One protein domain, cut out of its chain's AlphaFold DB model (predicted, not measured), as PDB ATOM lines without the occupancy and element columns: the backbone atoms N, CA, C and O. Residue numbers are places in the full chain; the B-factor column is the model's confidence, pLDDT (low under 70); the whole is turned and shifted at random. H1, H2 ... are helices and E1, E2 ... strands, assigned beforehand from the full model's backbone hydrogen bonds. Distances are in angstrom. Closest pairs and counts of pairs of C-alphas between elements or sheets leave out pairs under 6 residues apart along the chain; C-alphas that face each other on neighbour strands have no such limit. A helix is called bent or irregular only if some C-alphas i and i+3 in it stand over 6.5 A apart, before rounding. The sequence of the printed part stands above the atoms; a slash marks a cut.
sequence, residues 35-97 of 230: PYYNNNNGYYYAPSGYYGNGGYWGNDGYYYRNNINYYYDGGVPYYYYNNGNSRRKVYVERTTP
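What this domain is: This is residues 35 to 97 of the 230 residues of an uncharacterized protein of Chryseobacterium sp. CECT 9393 (UniProt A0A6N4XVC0). A strongly twisted sheet of five strands makes the main body, with the long hairpin of E6 and E7 in its middle and short strands at its edges; near one end of E7 lie a second, small hairpin, E3 and E4, and the one short helix H1. The 63 printed residues hold, along the chain, E1, E2, H1, E3, E4, E5, E6 and E7. The large sheet is mixed, in the order E1, E2, E7, E6, E5, and the sheet of E3 and E4 is antiparallel. The class is mostly strand. The whole is compact, with a radius of gyration of the C-alphas of 11.4 A, and its C-alphas span 31 by 26 by 21 A.

How they stand to each other: In the largest sheet, E6, residues 76 to 83, and E7, residues 86 to 92, form an antiparallel hairpin; N 81 and O 88 are 2.9 A apart, within hydrogen-bond range. E5, residues 71 to 73, is an edge strand and forms a hairpin with E6, with N 71 and O 78 at 2.8 A. E5, E6 and E7 form a meander, each strand the antiparallel neighbour of the one before. The pairing of E6 is staggered: its residues 76 to 78 pair with E5 and its residues 78 to 83 with E7. E2, residues 43 to 46, is the parallel neighbour of E7, at 64 degrees between their directions, with N 91 and O 44 at 2.8 A. E1, residues 36 to 38, is the other edge strand and forms a hairpin with E2, with N 38 and O 43 at 2.8 A. From edge to edge the strands' lines turn by 160 degrees. E3, residues 55 to 57, and E4, residues 63 to 65, form an antiparallel hairpin, with N 56 and O 64 at 2.8 A. The closest C-alphas of E4 and E7, those of Tyr 63 and Val 92, are 7.1 A apart. H1, residues 48 to 51, is not on the large sheet; its closest C-alpha pair with E4 is Ser 48 and Tyr 63, 6.7 A. H1 is too short for an O i to N i+4 pair, and its one O i to N i+3 pair is not within range. E3 and E6 are apart.

Where its parts are: E1 begins at C-alpha 36, (232.926, 261.808, 179.718), and E7 ends at C-alpha 92, (239.354, 255.984, 172.978). E6 is 21.9 A long, E7 18.7 A and E2 10.1 A; E3 is 7.1 A, E5 7.0 A, E4 6.9 A, E1 6.3 A and H1 6.2 A. H1 is neither bent nor irregular, but only just: C-alphas 48 and 51 are 6.2 A apart.

The domain as a whole: The two C-alphas farthest apart, those of Asn 85 and Pro 97, are 35.8 A apart. The printed part has no cut, and its links between named elements are tight. Mean pLDDT of the printed part is 80.5; residues 48 to 53, 83, 85 and 95 to 97 are under 70.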
ATOM      1  N   PRO A  35     230.785 258.200 177.689       77.38
ATOM      2  CA  PRO A  35     231.914 259.022 177.317       77.38
ATOM      3  C   PRO A  35     231.842 260.341 178.082       77.38
ATOM      4  O   PRO A  35     230.875 261.097 177.951       77.38
ATOM      5  N   TYR A  36     232.871 260.628 178.871       77.88
ATOM      6  CA  TYR A  36     232.926 261.808 179.718       77.88
ATOM      7  C   TYR A  36     233.678 262.935 179.018       77.88
ATOM      8  O   TYR A  36     234.607 262.711 178.241       77.88
ATOM      9  N   TYR A  37     233.265 264.168 179.291       81.81
ATOM     10  CA  TYR A  37     233.961 265.349 178.802       81.81
ATOM     11  C   TYR A  37     235.151 265.661 179.706       81.81
ATOM     12  O   TYR A  37     234.989 265.882 180.906       81.81
ATOM     13  N   ASN A  38     236.351 265.694 179.137       81.12
ATOM     14  CA  ASN A  38     237.542 266.132 179.841       81.12
ATOM     15  C   ASN A  38     237.699 267.650 179.684       81.12
ATOM     16  O   ASN A  38     238.119 268.133 178.631       81.12
ATOM     17  N   ASN A  39     237.407 268.386 180.759       80.00
ATOM     18  CA  ASN A  39     237.502 269.847 180.802       80.00
ATOM     19  C   ASN A  39     238.922 270.387 180.566       80.00
ATOM     20  O   ASN A  39     239.060 271.537 180.162       80.00
ATOM     21  N   ASN A  40     239.970 269.583 180.777       78.19
ATOM     22  CA  ASN A  40     241.353 270.042 180.618       78.19
ATOM     23  C   ASN A  40     241.769 270.109 179.145       78.19
ATOM     24  O   ASN A  40     242.515 271.001 178.758       78.19
ATOM     25  N   ASN A  41     241.275 269.172 178.328       78.25
ATOM     26  CA  ASN A  41     241.659 269.051 176.919       78.25
ATOM     27  C   ASN A  41     240.506 269.370 175.952       78.25
ATOM     28  O   ASN A  41     240.714 269.381 174.744       78.25
ATOM     29  N   GLY A  42     239.293 269.612 176.458       80.31
ATOM     30  CA  GLY A  42     238.120 269.943 175.648       80.31
ATOM     31  C   GLY A  42     237.573 268.782 174.808       80.31
ATOM     32  O   GLY A  42     236.877 269.006 173.819       80.31
ATOM     33  N   TYR A  43     237.889 267.536 175.172       84.12
ATOM     34  CA  TYR A  43     237.550 266.348 174.385       84.12
ATOM     35  C   TYR A  43     236.744 265.329 175.186       84.12
ATOM     36  O   TYR A  43     236.881 265.228 176.403       84.12
ATOM     37  N   TYR A  44     235.925 264.542 174.487       82.38
ATOM     38  CA  TYR A  44     235.203 263.422 175.083       82.38
ATOM     39  C   TYR A  44     236.050 262.157 175.041       82.38
ATOM     40  O   TYR A  44     236.610 261.831 173.994       82.38
ATOM     41  N   TYR A  45     236.086 261.430 176.151       79.69
ATOM     42  CA  TYR A  45     236.793 260.163 176.283       79.69
ATOM     43  C   TYR A  45     235.818 259.073 176.681       79.69
ATOM     44  O   TYR A  45     235.013 259.260 177.589       79.69
ATOM     45  N   ALA A  46     235.887 257.937 175.999       77.12
ATOM     46  CA  ALA A  46     235.093 256.771 176.348       77.12
ATOM     47  C   ALA A  46     235.949 255.786 177.166       77.12
ATOM     48  O   ALA A  46     236.954 255.288 176.633       77.12
ATOM     49  N   PRO A  47     235.572 255.509 178.433       70.31
ATOM     50  CA  PRO A  47     236.341 254.634 179.311       70.31
ATOM     51  C   PRO A  47     236.292 253.184 178.832       70.31
ATOM     52  O   PRO A  47     235.340 252.772 178.172       70.31
ATOM     53  N   SER A  48     237.288 252.373 179.208       61.03
ATOM     54  CA  SER A  48     237.393 250.966 178.769       61.03
ATOM     55  C   SER A  48     236.133 250.138 179.041       61.03
ATOM     56  O   SER A  48     235.850 249.203 178.298       61.03
ATOM     57  N   GLY A  49     235.378 250.462 180.091       62.28
ATOM     58  CA  GLY A  49     234.120 249.791 180.390       62.28
ATOM     59  C   GLY A  49     233.015 250.092 179.377       62.28
ATOM     60  O   GLY A  49     232.215 249.212 179.068       62.28
ATOM     61  N   TYR A  50     232.958 251.326 178.864       64.25
ATOM     62  CA  TYR A  50     231.863 251.843 178.027       64.25
ATOM     63  C   TYR A  50     231.587 250.988 176.786       64.25
ATOM     64  O   TYR A  50     230.515 251.016 176.180       64.25
ATOM     65  N   TYR A  51     232.591 250.228 176.364       65.81
ATOM     66  CA  TYR A  51     232.542 249.475 175.130       65.81
ATOM     67  C   TYR A  51     231.750 248.159 175.226       65.81
ATOM     68  O   TYR A  51     231.454 247.582 174.181       65.81
ATOM     69  N   GLY A  52     231.320 247.722 176.417       66.56
ATOM     70  CA  GLY A  52     230.480 246.528 176.588       66.56
ATOM     71  C   GLY A  52     231.118 245.228 176.063       66.56
ATOM     72  O   GLY A  52     232.325 245.150 175.847       66.56
ATOM     73  N   ASN A  53     230.305 244.184 175.854       62.16
ATOM     74  CA  ASN A  53     230.752 242.933 175.226       62.16
ATOM     75  C   ASN A  53     230.673 243.060 173.696       62.16
ATOM     76  O   ASN A  53     229.577 243.141 173.148       62.16
ATOM     77  N   GLY A  54     231.817 243.062 173.002       72.75
ATOM     78  CA  GLY A  54     231.839 243.084 171.528       72.75
ATOM     79  C   GLY A  54     233.035 243.780 170.873       72.75
ATOM     80  O   GLY A  54     232.928 244.236 169.732       72.75
ATOM     81  N   GLY A  55     234.155 243.902 171.582       82.06
ATOM     82  CA  GLY A  55     235.372 244.514 171.066       82.06
ATOM     83  C   GLY A  55     236.631 243.685 171.300       82.06
ATOM     84  O   GLY A  55     236.588 242.581 171.843       82.06
ATOM     85  N   TYR A  56     237.761 244.235 170.877       84.81
ATOM     86  CA  TYR A  56     239.081 243.631 170.968       84.81
ATOM     87  C   TYR A  56     240.123 244.670 171.384       84.81
ATOM     88  O   TYR A  56     240.001 245.858 171.088       84.81
ATOM     89  N   TRP A  57     241.173 244.211 172.061       88.69
ATOM     90  CA  TRP A  57     242.346 245.035 172.334       88.69
ATOM     91  C   TRP A  57     243.250 245.063 171.107       88.69
ATOM     92  O   TRP A  57     243.671 244.014 170.618       88.69
ATOM     93  N   GLY A  58     243.544 246.263 170.618       85.19
ATOM     94  CA  GLY A  58     244.574 246.472 169.614       85.19
ATOM     95  C   GLY A  58     245.976 246.349 170.209       85.19
ATOM     96  O   GLY A  58     246.193 246.496 171.413       85.19
ATOM     97  N   ASN A  59     246.958 246.107 169.340       85.81
ATOM     98  CA  ASN A  59     248.376 246.043 169.722       85.81
ATOM     99  C   ASN A  59     248.942 247.401 170.187       85.81
ATOM    100  O   ASN A  59     250.039 247.469 170.730       85.81
ATOM    101  N   ASP A  60     248.195 248.473 169.959       86.12
ATOM    102  CA  ASP A  60     248.449 249.853 170.369       86.12
ATOM    103  C   ASP A  60     247.911 250.183 171.777       86.12
ATOM    104  O   ASP A  60     248.121 251.289 172.282       86.12
ATOM    105  N   GLY A  61     247.245 249.225 172.433       87.25
ATOM    106  CA  GLY A  61     246.707 249.376 173.786       87.25
ATOM    107  C   GLY A  61     245.348 250.076 173.853       87.25
ATOM    108  O   GLY A  61     244.933 250.490 174.936       87.25
ATOM    109  N   TYR A  62     244.652 250.222 172.724       88.38
ATOM    110  CA  TYR A  62     243.290 250.754 172.680       88.38
ATOM    111  C   TYR A  62     242.263 249.624 172.541       88.38
ATOM    112  O   TYR A  62     242.536 248.586 171.933       88.38
ATOM    113  N   TYR A  63     241.074 249.816 173.116       86.75
ATOM    114  CA  TYR A  63     239.961 248.879 172.963       86.75
ATOM    115  C   TYR A  63     239.049 249.315 171.815       86.75
ATOM    116  O   TYR A  63     238.478 250.408 171.836       86.75
ATOM    117  N   TYR A  64     238.892 248.446 170.823       86.62
ATOM    118  CA  TYR A  64     238.124 248.688 169.607       86.62
ATOM    119  C   TYR A  64     236.839 247.873 169.595       86.62
ATOM    120  O   TYR A  64     236.848 246.696 169.930       86.62
ATOM    121  N   ARG A  65     235.733 248.464 169.146       84.94
ATOM    122  CA  ARG A  65     234.476 247.762 168.869       84.94
ATOM    123  C   ARG A  65     234.390 247.380 167.403       84.94
ATOM    124  O   ARG A  65     234.717 248.178 166.531       84.94
ATOM    125  N   ASN A  66     233.837 246.205 167.132       85.25
ATOM    126  CA  ASN A  66     233.666 245.724 165.758       85.25
ATOM    127  C   ASN A  66     232.703 246.598 164.937       85.25
ATOM    128  O   ASN A  66     232.842 246.706 163.725       85.25
ATOM    129  N   ASN A  67     231.748 247.246 165.607       86.06
ATOM    130  CA  ASN A  67     230.658 247.980 164.961       86.06
ATOM    131  C   ASN A  67     230.924 249.492 164.881       86.06
ATOM    132  O   ASN A  67     229.999 250.272 164.665       86.06
ATOM    133  N   ILE A  68     232.165 249.925 165.118       86.12
ATOM    134  CA  ILE A  68     232.543 251.336 165.106       86.12
ATOM    135  C   ILE A  68     233.655 251.560 164.092       86.12
ATOM    136  O   ILE A  68     234.656 250.849 164.065       86.12
ATOM    137  N   ASN A  69     233.489 252.614 163.298       90.00
ATOM    138  CA  ASN A  69     234.538 253.117 162.427       90.00
ATOM    139  C   ASN A  69     235.407 254.108 163.205       90.00
ATOM    140  O   ASN A  69     234.920 255.151 163.655       90.00
ATOM    141  N   TYR A  70     236.685 253.766 163.344       91.06
ATOM    142  CA  TYR A  70     237.678 254.575 164.036       91.06
ATOM    143  C   TYR A  70     238.509 255.393 163.051       91.06
ATOM    144  O   TYR A  70     238.817 254.957 161.943       91.06
ATOM    145  N   TYR A  71     238.890 256.580 163.495       94.00
ATOM    146  CA  TYR A  71     239.770 257.525 162.823       94.00
ATOM    147  C   TYR A  71     240.929 257.853 163.760       94.00
ATOM    148  O   TYR A  71     240.843 257.597 164.958       94.00
ATOM    149  N   TYR A  72     241.998 258.445 163.236       92.81
ATOM    150  CA  TYR A  72     243.197 258.737 164.015       92.81
ATOM    151  C   TYR A  72     243.516 260.222 163.985       92.81
ATOM    152  O   TYR A  72     243.467 260.858 162.934       92.81
ATOM    153  N   ASP A  73     243.869 260.753 165.148       90.50
ATOM    154  CA  ASP A  73     244.390 262.104 165.307       90.50
ATOM    155  C   ASP A  73     245.672 262.023 166.134       90.50
ATOM    156  O   ASP A  73     245.645 261.579 167.283       90.50
ATOM    157  N   GLY A  74     246.817 262.321 165.516       89.31
ATOM    158  CA  GLY A  74     248.123 262.195 166.173       89.31
ATOM    159  C   GLY A  74     248.428 260.790 166.720       89.31
ATOM    160  O   GLY A  74     249.129 260.663 167.720       89.31
ATOM    161  N   GLY A  75     247.876 259.736 166.107       89.44
ATOM    162  CA  GLY A  75     248.033 258.348 166.562       89.44
ATOM    163  C   GLY A  75     247.061 257.912 167.665       89.44
ATOM    164  O   GLY A  75     247.122 256.763 168.093       89.44
ATOM    165  N   VAL A  76     246.144 258.783 168.102       89.12
ATOM    166  CA  VAL A  76     245.086 258.427 169.056       89.12
ATOM    167  C   VAL A  76     243.801 258.087 168.294       89.12
ATOM    168  O   VAL A  76     243.307 258.932 167.537       89.12
ATOM    169  N   PRO A  77     243.236 256.881 168.477       91.44
ATOM    170  CA  PRO A  77     241.985 256.505 167.845       91.44
ATOM    171  C   PRO A  77     240.801 257.258 168.459       91.44
ATOM    172  O   PRO A  77     240.679 257.423 169.676       91.44
ATOM    173  N   TYR A  78     239.891 257.690 167.596       92.00
ATOM    174  CA  TYR A  78     238.634 258.327 167.954       92.00
ATOM    175  C   TYR A  78     237.515 257.856 167.025       92.00
ATOM    176  O   TYR A  78     237.759 257.372 165.924       92.00
ATOM    177  N   TYR A  79     236.267 258.026 167.439       91.06
ATOM    178  CA  TYR A  79     235.102 257.775 166.598       91.06
ATOM    179  C   TYR A  79     234.086 258.905 166.737       91.06
ATOM    180  O   TYR A  79     234.137 259.710 167.671       91.06
ATOM    181  N   TYR A  80     233.163 258.982 165.782       89.50
ATOM    182  CA  TYR A  80     232.027 259.889 165.889       89.50
ATOM    183  C   TYR A  80     230.865 259.164 166.544       89.50
ATOM    184  O   TYR A  80     230.334 258.206 165.985       89.50
ATOM    185  N   TYR A  81     230.469 259.639 167.717       83.00
ATOM    186  CA  TYR A  81     229.215 259.239 168.327       83.00
ATOM    187  C   TYR A  81     228.117 260.168 167.811       83.00
ATOM    188  O   TYR A  81     228.212 261.390 167.961       83.00
ATOM    189  N   ASN A  82     227.119 259.587 167.150       78.62
ATOM    190  CA  ASN A  82     225.931 260.309 166.724       78.62
ATOM    191  C   ASN A  82     224.919 260.235 167.862       78.62
ATOM    192  O   ASN A  82     224.425 259.154 168.160       78.62
ATOM    193  N   ASN A  83     224.627 261.375 168.482       65.12
ATOM    194  CA  ASN A  83     223.446 261.520 169.322       65.12
ATOM    195  C   ASN A  83     222.575 262.613 168.685       65.12
ATOM    196  O   ASN A  83     222.897 263.807 168.741       65.12
ATOM    197  N   GLY A  84     221.550 262.177 167.948       70.62
ATOM    198  CA  GLY A  84     220.705 263.036 167.117       70.62
ATOM    199  C   GLY A  84     221.459 263.732 165.973       70.62
ATOM    200  O   GLY A  84     222.268 263.123 165.277       70.62
ATOM    201  N   ASN A  85     221.199 265.033 165.785       63.09
ATOM    202  CA  ASN A  85     221.787 265.861 164.716       63.09
ATOM    203  C   ASN A  85     223.239 266.308 164.979       63.09
ATOM    204  O   ASN A  85     223.805 267.053 164.180       63.09
ATOM    205  N   SER A  86     223.851 265.891 166.092       70.19
ATOM    206  CA  SER A  86     225.207 266.301 166.462       70.19
ATOM    207  C   SER A  86     226.191 265.133 166.375       70.19
ATOM    208  O   SER A  86     226.076 264.133 167.085       70.19
ATOM    209  N   ARG A  87     227.194 265.276 165.499       80.94
ATOM    210  CA  ARG A  87     228.351 264.377 165.446       80.94
ATOM    211  C   ARG A  87     229.369 264.814 166.488       80.94
ATOM    212  O   ARG A  87     230.009 265.853 166.332       80.94
ATOM    213  N   ARG A  88     229.568 264.000 167.522       85.19
ATOM    214  CA  ARG A  88     230.548 264.266 168.580       85.19
ATOM    215  C   ARG A  88     231.796 263.413 168.398       85.19
ATOM    216  O   ARG A  88     231.689 262.202 168.229       85.19
ATOM    217  N   LYS A  89     232.975 264.037 168.465       89.25
ATOM    218  CA  LYS A  89     234.268 263.338 168.456       89.25
ATOM    219  C   LYS A  89     234.530 262.732 169.836       89.25
ATOM    220  O   LYS A  89     234.530 263.464 170.824       89.25
ATOM    221  N   VAL A  90     234.746 261.423 169.894       88.50
ATOM    222  CA  VAL A  90     235.027 260.679 171.129       88.50
ATOM    223  C   VAL A  90     236.330 259.915 170.965       88.50
ATOM    224  O   VAL A  90     236.443 259.072 170.078       88.50
ATOM    225  N   TYR A  91     237.310 260.207 171.812       90.06
ATOM    226  CA  TYR A  91     238.593 259.517 171.838       90.06
ATOM    227  C   TYR A  91     238.502 258.248 172.672       90.06
ATOM    228  O   TYR A  91     237.813 258.194 173.697       90.06
ATOM    229  N   VAL A  92     239.227 257.227 172.230       88.69
ATOM    230  CA  VAL A  92     239.354 255.984 172.978       88.69
ATOM    231  C   VAL A  92     240.411 256.173 174.048       88.69
ATOM    232  O   VAL A  92     241.519 256.643 173.780       88.69
ATOM    233  N   GLU A  93     240.076 255.804 175.275       83.25
ATOM    234  CA  GLU A  93     241.050 255.799 176.350       83.25
ATOM    235  C   GLU A  93     242.033 254.642 176.160       83.25
ATOM    236  O   GLU A  93     241.646 253.481 175.995       83.25
ATOM    237  N   ARG A  94     243.329 254.962 176.190       84.00
ATOM    238  CA  ARG A  94     244.365 253.937 176.228       84.00
ATOM    239  C   ARG A  94     244.403 253.385 177.636       84.00
ATOM    240  O   ARG A  94     244.830 254.078 178.556       84.00
ATOM    241  N   THR A  95     244.027 252.129 177.798       69.25
ATOM    242  CA  THR A  95     244.363 251.448 179.044       69.25
ATOM    243  C   THR A  95     245.798 251.010 178.864       69.25
ATOM    244  O   THR A  95     246.081 250.164 178.021       69.25
ATOM    245  N   THR A  96     246.734 251.630 179.583       57.78
ATOM    246  CA  THR A  96     248.059 251.027 179.716       57.78
ATOM    247  C   THR A  96     247.814 249.611 180.209       57.78
ATOM    248  O   THR A  96     247.294 249.478 181.324       57.78
ATOM    249  N   PRO A  97     248.136 248.552 179.437       48.81
ATOM    250  CA  PRO A  97     248.284 247.273 180.085       48.81
ATOM    251  C   PRO A  97     249.303 247.557 181.183       48.81
ATOM    252  O   PRO A  97     250.388 248.082 180.910       48.81
TER     253      PRO A  97